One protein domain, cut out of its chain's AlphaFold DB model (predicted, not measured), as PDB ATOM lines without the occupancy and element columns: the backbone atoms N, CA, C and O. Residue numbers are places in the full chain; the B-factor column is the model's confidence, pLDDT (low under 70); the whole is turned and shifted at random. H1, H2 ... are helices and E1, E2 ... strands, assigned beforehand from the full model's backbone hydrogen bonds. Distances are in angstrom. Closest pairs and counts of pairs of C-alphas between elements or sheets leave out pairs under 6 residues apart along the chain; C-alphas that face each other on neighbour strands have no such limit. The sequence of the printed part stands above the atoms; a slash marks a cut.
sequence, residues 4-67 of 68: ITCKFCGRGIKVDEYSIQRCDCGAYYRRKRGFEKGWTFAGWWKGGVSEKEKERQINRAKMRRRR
ATOM      1  N   ILE A   4     -28.013  -1.683  -9.538       86.81
ATOM      2  CA  ILE A   4     -26.762  -1.022  -9.920       86.81
ATOM      3  C   ILE A   4     -26.451   0.034  -8.877       86.81
ATOM      4  O   ILE A   4     -27.194   1.002  -8.734       86.81
ATOM      5  N   THR A   5     -25.325  -0.089  -8.193       87.81
ATOM      6  CA  THR A   5     -24.842   0.994  -7.337       87.81
ATOM      7  C   THR A   5     -24.229   2.080  -8.204       87.81
ATOM      8  O   THR A   5     -23.271   1.852  -8.947       87.81
ATOM      9  N   CYS A   6     -24.773   3.288  -8.126       84.50
ATOM     10  CA  CYS A   6     -24.171   4.404  -8.824       84.50
ATOM     11  C   CYS A   6     -22.858   4.813  -8.150       84.50
ATOM     12  O   CYS A   6     -22.827   5.153  -6.971       84.50
ATOM     13  N   LYS A   7     -21.784   4.870  -8.938       79.56
ATOM     14  CA  LYS A   7     -20.438   5.252  -8.486       79.56
ATOM     15  C   LYS A   7     -20.345   6.699  -7.972       79.56
ATOM     16  O   LYS A   7     -19.416   7.017  -7.244       79.56
ATOM     17  N   PHE A   8     -21.284   7.565  -8.354       83.00
ATOM     18  CA  PHE A   8     -21.266   8.987  -7.997       83.00
ATOM     19  C   PHE A   8     -22.160   9.313  -6.800       83.00
ATOM     20  O   PHE A   8     -21.742  10.028  -5.903       83.00
ATOM     21  N   CYS A   9     -23.396   8.802  -6.799       79.94
ATOM     22  CA  CYS A   9     -24.393   9.090  -5.761       79.94
ATOM     23  C   CYS A   9     -24.421   8.023  -4.649       79.94
ATOM     24  O   CYS A   9     -25.112   8.210  -3.655       79.94
ATOM     25  N   GLY A  10     -23.765   6.871  -4.841       81.69
ATOM     26  CA  GLY A  10     -23.830   5.714  -3.938       81.69
ATOM     27  C   GLY A  10     -25.201   5.028  -3.877       81.69
ATOM     28  O   GLY A  10     -25.338   3.975  -3.261       81.69
ATOM     29  N   ARG A  11     -26.232   5.588  -4.523       82.06
ATOM     30  CA  ARG A  11     -27.594   5.045  -4.502       82.06
ATOM     31  C   ARG A  11     -27.706   3.792  -5.367       82.06
ATOM     32  O   ARG A  11     -27.129   3.719  -6.455       82.06
ATOM     33  N   GLY A  12     -28.511   2.844  -4.896       85.75
ATOM     34  CA  GLY A  12     -28.921   1.670  -5.658       85.75
ATOM     35  C   GLY A  12     -30.004   2.026  -6.676       85.75
ATOM     36  O   GLY A  12     -31.106   2.429  -6.311       85.75
ATOM     37  N   ILE A  13     -29.692   1.867  -7.956       85.44
ATOM     38  CA  ILE A  13     -30.624   1.995  -9.072       85.44
ATOM     39  C   ILE A  13     -31.254   0.622  -9.296       85.44
ATOM     40  O   ILE A  13     -30.547  -0.347  -9.581       85.44
ATOM     41  N   LYS A  14     -32.577   0.525  -9.169       86.75
ATOM     42  CA  LYS A  14     -33.302  -0.703  -9.510       86.75
ATOM     43  C   LYS A  14     -33.261  -0.900 -11.022       86.75
ATOM     44  O   LYS A  14     -33.565   0.030 -11.759       86.75
ATOM     45  N   VAL A  15     -32.856  -2.086 -11.462       84.12
ATOM     46  CA  VAL A  15     -32.792  -2.422 -12.883       84.12
ATOM     47  C   VAL A  15     -34.150  -2.911 -13.368       84.12
ATOM     48  O   VAL A  15     -34.628  -3.955 -12.925       84.12
ATOM     49  N   ASP A  16     -34.727  -2.176 -14.312       82.44
ATOM     50  CA  ASP A  16     -35.914  -2.578 -15.073       82.44
ATOM     51  C   ASP A  16     -35.564  -3.382 -16.345       82.44
ATOM     52  O   ASP A  16     -34.398  -3.582 -16.692       82.44
ATOM     53  N   GLU A  17     -36.585  -3.794 -17.105       77.56
ATOM     54  CA  GLU A  17     -36.450  -4.503 -18.393       77.56
ATOM     55  C   GLU A  17     -35.662  -3.726 -19.469       77.56
ATOM     56  O   GLU A  17     -35.201  -4.291 -20.464       77.56
ATOM     57  N   TYR A  18     -35.491  -2.417 -19.278       76.75
ATOM     58  CA  TYR A  18     -34.837  -1.531 -20.227       76.75
ATOM     59  C   TYR A  18     -33.312  -1.603 -20.149       76.75
ATOM     60  O   TYR A  18     -32.716  -1.699 -19.084       76.75
ATOM     61  N   SER A  19     -32.647  -1.430 -21.293       78.56
ATOM     62  CA  SER A  19     -31.178  -1.429 -21.396       78.56
ATOM     63  C   SER A  19     -30.495  -0.154 -20.874       78.56
ATOM     64  O   SER A  19     -29.283  -0.011 -21.046       78.56
ATOM     65  N   ILE A  20     -31.245   0.789 -20.294       83.12
ATOM     66  CA  ILE A  20     -30.759   2.080 -19.787       83.12
ATOM     67  C   ILE A  20     -31.374   2.325 -18.409       83.12
ATOM     68  O   ILE A  20     -32.594   2.340 -18.283       83.12
ATOM     69  N   GLN A  21     -30.532   2.568 -17.408       85.75
ATOM     70  CA  GLN A  21     -30.914   2.770 -16.009       85.75
ATOM     71  C   GLN A  21     -30.412   4.127 -15.526       85.75
ATOM     72  O   GLN A  21     -29.309   4.539 -15.878       85.75
ATOM     73  N   ARG A  22     -31.211   4.852 -14.742       83.12
ATOM     74  CA  ARG A  22     -30.937   6.250 -14.360       83.12
ATOM     75  C   ARG A  22     -30.783   6.370 -12.838       83.12
ATOM     76  O   ARG A  22     -31.690   5.956 -12.127       83.12
ATOM     77  N   CYS A  23     -29.679   6.949 -12.341       80.88
ATOM     78  CA  CYS A  23     -29.624   7.497 -10.974       80.88
ATOM     79  C   CYS A  23     -30.284   8.875 -10.981       80.88
ATOM     80  O   CYS A  23     -30.162   9.660 -11.920       80.88
ATOM     81  N   ASP A  24     -30.918   9.175  -9.859       75.25
ATOM     82  CA  ASP A  24     -31.467  10.476  -9.502       75.25
ATOM     83  C   ASP A  24     -30.421  11.613  -9.530       75.25
ATOM     84  O   ASP A  24     -30.753  12.758  -9.803       75.25
ATOM     85  N   CYS A  25     -29.128  11.302  -9.363       72.44
ATOM     86  CA  CYS A  25     -28.039  12.279  -9.506       72.44
ATOM     87  C   CYS A  25     -27.745  12.697 -10.956       72.44
ATOM     88  O   CYS A  25     -26.788  13.425 -11.214       72.44
ATOM     89  N   GLY A  26     -28.508  12.175 -11.916       75.38
ATOM     90  CA  GLY A  26     -28.311  12.406 -13.338       75.38
ATOM     91  C   GLY A  26     -27.359  11.412 -13.997       75.38
ATOM     92  O   GLY A  26     -27.330  11.334 -15.214       75.38
ATOM     93  N   ALA A  27     -26.602  10.585 -13.281       83.44
ATOM     94  CA  ALA A  27     -25.828   9.534 -13.944       83.44
ATOM     95  C   ALA A  27     -26.761   8.488 -14.580       83.44
ATOM     96  O   ALA A  27     -27.709   8.039 -13.938       83.44
ATOM     97  N   TYR A  28     -26.482   8.041 -15.806       86.19
ATOM     98  CA  TYR A  28     -27.176   6.890 -16.385       86.19
ATOM     99  C   TYR A  28     -26.205   5.806 -16.855       86.19
ATOM    100  O   TYR A  28     -25.081   6.055 -17.297       86.19
ATOM    101  N   TYR A  29     -26.671   4.570 -16.734       87.00
ATOM    102  CA  TYR A  29     -25.941   3.347 -17.007       87.00
ATOM    103  C   TYR A  29     -26.606   2.629 -18.170       87.00
ATOM    104  O   TYR A  29     -27.829   2.538 -18.242       87.00
ATOM    105  N   ARG A  30     -25.800   2.109 -19.091       86.88
ATOM    106  CA  ARG A  30     -26.270   1.284 -20.202       86.88
ATOM    107  C   ARG A  30     -25.834  -0.155 -19.995       86.88
ATOM    108  O   ARG A  30     -24.733  -0.413 -19.501       86.88
ATOM    109  N   ARG A  31     -26.666  -1.089 -20.433       85.00
ATOM    110  CA  ARG A  31     -26.309  -2.504 -20.445       85.00
ATOM    111  C   ARG A  31     -25.209  -2.738 -21.481       85.00
ATOM    112  O   ARG A  31     -25.325  -2.269 -22.619       85.00
ATOM    113  N   LYS A  32     -24.139  -3.441 -21.101       83.38
ATOM    114  CA  LYS A  32     -23.112  -3.901 -22.046       83.38
ATOM    115  C   LYS A  32     -23.779  -4.793 -23.103       83.38
ATOM    116  O   LYS A  32     -24.612  -5.637 -22.779       83.38
ATOM    117  N   ARG A  33     -23.431  -4.579 -24.375       68.06
ATOM    118  CA  ARG A  33     -23.818  -5.455 -25.490       68.06
ATOM    119  C   ARG A  33     -22.630  -6.375 -25.759       68.06
ATOM    120  O   ARG A  33     -21.668  -5.945 -26.379       68.06
ATOM    121  N   GLY A  34     -22.659  -7.581 -25.202       68.38
ATOM    122  CA  GLY A  34     -21.572  -8.557 -25.288       68.38
ATOM    123  C   GLY A  34     -21.834  -9.769 -24.392       68.38
ATOM    124  O   GLY A  34     -22.891  -9.856 -23.769       68.38
ATOM    125  N   PHE A  35     -20.869 -10.690 -24.323       58.12
ATOM    126  CA  PHE A  35     -20.943 -11.883 -23.464       58.12
ATOM    127  C   PHE A  35     -20.927 -11.527 -21.965       58.12
ATOM    128  O   PHE A  35     -21.491 -12.234 -21.132       58.12
ATOM    129  N   GLU A  36     -20.342 -10.376 -21.621       65.56
ATOM    130  CA  GLU A  36     -20.384  -9.819 -20.273       65.56
ATOM    131  C   GLU A  36     -21.759  -9.204 -19.968       65.56
ATOM    132  O   GLU A  36     -22.104  -8.114 -20.440       65.56
ATOM    133  N   LYS A  37     -22.535  -9.872 -19.110       68.56
ATOM    134  CA  LYS A  37     -23.718  -9.275 -18.483       68.56
ATOM    135  C   LYS A  37     -23.250  -8.251 -17.443       68.56
ATOM    136  O   LYS A  37     -22.817  -8.619 -16.360       68.56
ATOM    137  N   GLY A  38     -23.321  -6.966 -17.782       81.44
ATOM    138  CA  GLY A  38     -22.945  -5.891 -16.863       81.44
ATOM    139  C   GLY A  38     -23.477  -4.524 -17.275       81.44
ATOM    140  O   GLY A  38     -23.934  -4.319 -18.404       81.44
ATOM    141  N   TRP A  39     -23.394  -3.576 -16.348       85.81
ATOM    142  CA  TRP A  39     -23.802  -2.189 -16.540       85.81
ATOM    143  C   TRP A  39     -22.578  -1.297 -16.619       85.81
ATOM    144  O   TRP A  39     -21.689  -1.375 -15.777       85.81
ATOM    145  N   THR A  40     -22.524  -0.446 -17.637       86.94
ATOM    146  CA  THR A  40     -21.450   0.537 -17.777       86.94
ATOM    147  C   THR A  40     -22.014   1.941 -17.715       86.94
ATOM    148  O   THR A  40     -23.098   2.214 -18.240       86.94
ATOM    149  N   PHE A  41     -21.285   2.830 -17.050       85.94
ATOM    150  CA  PHE A  41     -21.624   4.240 -17.012       85.94
ATOM    151  C   PHE A  41     -21.574   4.806 -18.434       85.94
ATOM    152  O   PHE A  41     -20.584   4.638 -19.145       85.94
ATOM    153  N   ALA A  42     -22.667   5.431 -18.861       83.88
ATOM    154  CA  ALA A  42     -22.823   5.919 -20.225       83.88
ATOM    155  C   ALA A  42     -22.766   7.447 -20.319       83.88
ATOM    156  O   ALA A  42     -22.445   7.966 -21.384       83.88
ATOM    157  N   GLY A  43     -23.051   8.159 -19.229       81.50
ATOM    158  CA  GLY A  43     -22.972   9.611 -19.198       81.50
ATOM    159  C   GLY A  43     -23.824  10.242 -18.106       81.50
ATOM    160  O   GLY A  43     -24.474   9.565 -17.305       81.50
ATOM    161  N   TRP A  44     -23.815  11.572 -18.102       77.31
ATOM    162  CA  TRP A  44     -24.615  12.395 -17.206       77.31
ATOM    163  C   TRP A  44     -25.802  12.988 -17.958       77.31
ATOM    164  O   TRP A  44     -25.659  13.759 -18.902       77.31
ATOM    165  N   TRP A  45     -26.987  12.659 -17.484       67.25
ATOM    166  CA  TRP A  45     -28.229  13.362 -17.719       67.25
ATOM    167  C   TRP A  45     -28.178  14.706 -16.977       67.25
ATOM    168  O   TRP A  45     -28.593  14.819 -15.825       67.25
ATOM    169  N   LYS A  46     -27.616  15.743 -17.613       51.19
ATOM    170  CA  LYS A  46     -27.682  17.117 -17.089       51.19
ATOM    171  C   LYS A  46     -29.148  17.572 -17.061       51.19
ATOM    172  O   LYS A  46     -29.802  17.659 -18.099       51.19
ATOM    173  N   GLY A  47     -29.644  17.876 -15.863       49.16
ATOM    174  CA  GLY A  47     -31.044  18.146 -15.503       49.16
ATOM    175  C   GLY A  47     -31.757  19.350 -16.140       49.16
ATOM    176  O   GLY A  47     -32.760  19.781 -15.596       49.16
ATOM    177  N   GLY A  48     -31.314  19.878 -17.285       45.34
ATOM    178  CA  GLY A  48     -32.074  20.877 -18.057       45.34
ATOM    179  C   GLY A  48     -32.959  20.275 -19.159       45.34
ATOM    180  O   GLY A  48     -33.887  20.914 -19.642       45.34
ATOM    181  N   VAL A  49     -32.694  19.026 -19.558       47.72
ATOM    182  CA  VAL A  49     -33.351  18.341 -20.695       47.72
ATOM    183  C   VAL A  49     -34.379  17.295 -20.216       47.72
ATOM    184  O   VAL A  49     -34.778  16.396 -20.952       47.72
ATOM    185  N   SER A  50     -34.792  17.374 -18.944       53.06
ATOM    186  CA  SER A  50     -35.539  16.310 -18.256       53.06
ATOM    187  C   SER A  50     -36.973  16.123 -18.765       53.06
ATOM    188  O   SER A  50     -37.407  14.987 -18.933       53.06
ATOM    189  N   GLU A  51     -37.697  17.197 -19.087       51.47
ATOM    190  CA  GLU A  51     -39.056  17.089 -19.639       51.47
ATOM    191  C   GLU A  51     -39.057  16.870 -21.154       51.47
ATOM    192  O   GLU A  51     -39.648  15.904 -21.638       51.47
ATOM    193  N   LYS A  52     -38.310  17.685 -21.911       53.66
ATOM    194  CA  LYS A  52     -38.292  17.618 -23.384       53.66
ATOM    195  C   LYS A  52     -37.774  16.287 -23.935       53.66
ATOM    196  O   LYS A  52     -38.307  15.789 -24.926       53.66
ATOM    197  N   GLU A  53     -36.753  15.681 -23.325       55.72
ATOM    198  CA  GLU A  53     -36.206  14.410 -23.827       55.72
ATOM    199  C   GLU A  53     -37.069  13.207 -23.413       55.72
ATOM    200  O   GLU A  53     -37.216  12.245 -24.173       55.72
ATOM    201  N   LYS A  54     -37.686  13.266 -22.224       60.78
ATOM    202  CA  LYS A  54     -38.619  12.241 -21.732       60.78
ATOM    203  C   LYS A  54     -39.896  12.242 -22.579       60.78
ATOM    204  O   LYS A  54     -40.349  11.178 -22.997       60.78
ATOM    205  N   GLU A  55     -40.384  13.424 -22.953       57.00
ATOM    206  CA  GLU A  55     -41.485  13.596 -23.898       57.00
ATOM    207  C   GLU A  55     -41.125  13.101 -25.308       57.00
ATOM    208  O   GLU A  55     -41.896  12.347 -25.903       57.00
ATOM    209  N   ARG A  56     -39.919  13.390 -25.821       61.56
ATOM    210  CA  ARG A  56     -39.449  12.839 -27.109       61.56
ATOM    211  C   ARG A  56     -39.359  11.314 -27.118       61.56
ATOM    212  O   ARG A  56     -39.693  10.706 -28.136       61.56
ATOM    213  N   GLN A  57     -38.930  10.678 -26.025       61.25
ATOM    214  CA  GLN A  57     -38.875   9.213 -25.948       61.25
ATOM    215  C   GLN A  57     -40.275   8.583 -25.903       61.25
ATOM    216  O   GLN A  57     -40.520   7.614 -26.625       61.25
ATOM    217  N   ILE A  58     -41.216   9.170 -25.154       60.00
ATOM    218  CA  ILE A  58     -42.628   8.748 -25.154       60.00
ATOM    219  C   ILE A  58     -43.252   8.949 -26.547       60.00
ATOM    220  O   ILE A  58     -43.959   8.073 -27.049       60.00
ATOM    221  N   ASN A  59     -42.953  10.064 -27.214       56.59
ATOM    222  CA  ASN A  59     -43.482  10.382 -28.541       56.59
ATOM    223  C   ASN A  59     -42.914   9.442 -29.627       56.59
ATOM    224  O   ASN A  59     -43.666   8.911 -30.444       56.59
ATOM    225  N   ARG A  60     -41.616   9.097 -29.570       57.50
ATOM    226  CA  ARG A  60     -41.015   8.057 -30.432       57.50
ATOM    227  C   ARG A  60     -41.626   6.673 -30.202       57.50
ATOM    228  O   ARG A  60     -41.847   5.943 -31.169       57.50
ATOM    229  N   ALA A  61     -41.918   6.312 -28.951       56.34
ATOM    230  CA  ALA A  61     -42.604   5.062 -28.632       56.34
ATOM    231  C   ALA A  61     -44.041   5.039 -29.194       56.34
ATOM    232  O   ALA A  61     -44.466   4.023 -29.746       56.34
ATOM    233  N   LYS A  62     -44.763   6.170 -29.145       53.22
ATOM    234  CA  LYS A  62     -46.089   6.324 -29.770       53.22
ATOM    235  C   LYS A  62     -46.040   6.272 -31.302       53.22
ATOM    236  O   LYS A  62     -46.856   5.571 -31.896       53.22
ATOM    237  N   MET A  63     -45.076   6.931 -31.954       54.00
ATOM    238  CA  MET A  63     -44.944   6.890 -33.421       54.00
ATOM    239  C   MET A  63     -44.703   5.474 -33.955       54.00
ATOM    240  O   MET A  63     -45.249   5.112 -34.994       54.00
ATOM    241  N   ARG A  64     -43.939   4.642 -33.236       51.47
ATOM    242  CA  ARG A  64     -43.723   3.238 -33.620       51.47
ATOM    243  C   ARG A  64     -44.989   2.378 -33.561       51.47
ATOM    244  O   ARG A  64     -45.066   1.404 -34.299       51.47
ATOM    245  N   ARG A  65     -45.977   2.728 -32.731       50.59
ATOM    246  CA  ARG A  65     -47.265   2.013 -32.655       50.59
ATOM    247  C   ARG A  65     -48.272   2.433 -33.728       50.59
ATOM    248  O   ARG A  65     -49.189   1.675 -33.989       50.59
ATOM    249  N   ARG A  66     -48.101   3.600 -34.359       48.50
ATOM    250  CA  ARG A  66     -49.017   4.129 -35.391       48.50
ATOM    251  C   ARG A  66     -48.746   3.625 -36.816       48.50
ATOM    252  O   ARG A  66     -49.470   3.996 -37.727       48.50
ATOM    253  N   ARG A  67     -47.687   2.835 -37.015       47.69
ATOM    254  CA  ARG A  67     -47.296   2.243 -38.310       47.69
ATOM    255  C   ARG A  67     -47.681   0.760 -38.445       47.69
ATOM    256  O   ARG A  67     -47.159   0.092 -39.331       47.69
TER     257      ARG A  67
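This is residues 4 to 67 of the 68 residues of an uncharacterized protein of Archaeoglobus sp (UniProt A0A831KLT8). A small antiparallel sheet of E2, E3 and E4, with a looped first stretch holding E1 near its E2 edge, makes the body, and a single helix, H1, leads away from it as an arm. Residues 51 to 67, of which 51 to 65 belong to H1, stick out with nothing packed on them. The printed part has 64 residues, in the order E1, E2, E3, E4, H1, and its class is mixed, helices and strands. It is loose, with a radius of gyration of the C-alphas of 13.5 A, and flat, spanning 38 by 33 by 17 A.

Residues 4 to 5 pair antiparallel with residues 12 to 13 of E1, residues 12 to 14, which pairs with no named strand. The closest C-alphas of E1 and E2, residues 20 to 22, are those of Ile 13 and Arg 22, 6.8 A apart. E2 and E3, residues 27 to 31, form a hairpin at 157 degrees, with N 21 and O 29 within hydrogen-bond range at 2.8 A. E3 and E4, residues 39 to 44, form another at 144 degrees, with N 30 and O 40 at 2.8 A. These three make a meander, each strand the antiparallel neighbour of the one before. H1, residues 50 to 65, is not on the sheet; in it 10 of 12 O i to N i+4 pairs are within hydrogen-bond range.

E1 begins at C-alpha 12, (-28.921, 1.670, -5.658), and is 6.3 A long; E2 is 6.8 A, E3 13.7 A and E4 14.6 A. H1, 23.4 A long, ends at C-alpha 65, (-47.265, 2.013, -32.655).

The C-alphas farthest apart, of Gly 10 and Arg 67, are 41.8 A apart. The printed part has no cut, and no link is long. Mean pLDDT of the printed part is 71.1; residues 33 to 37 and 45 to 67 are under 70.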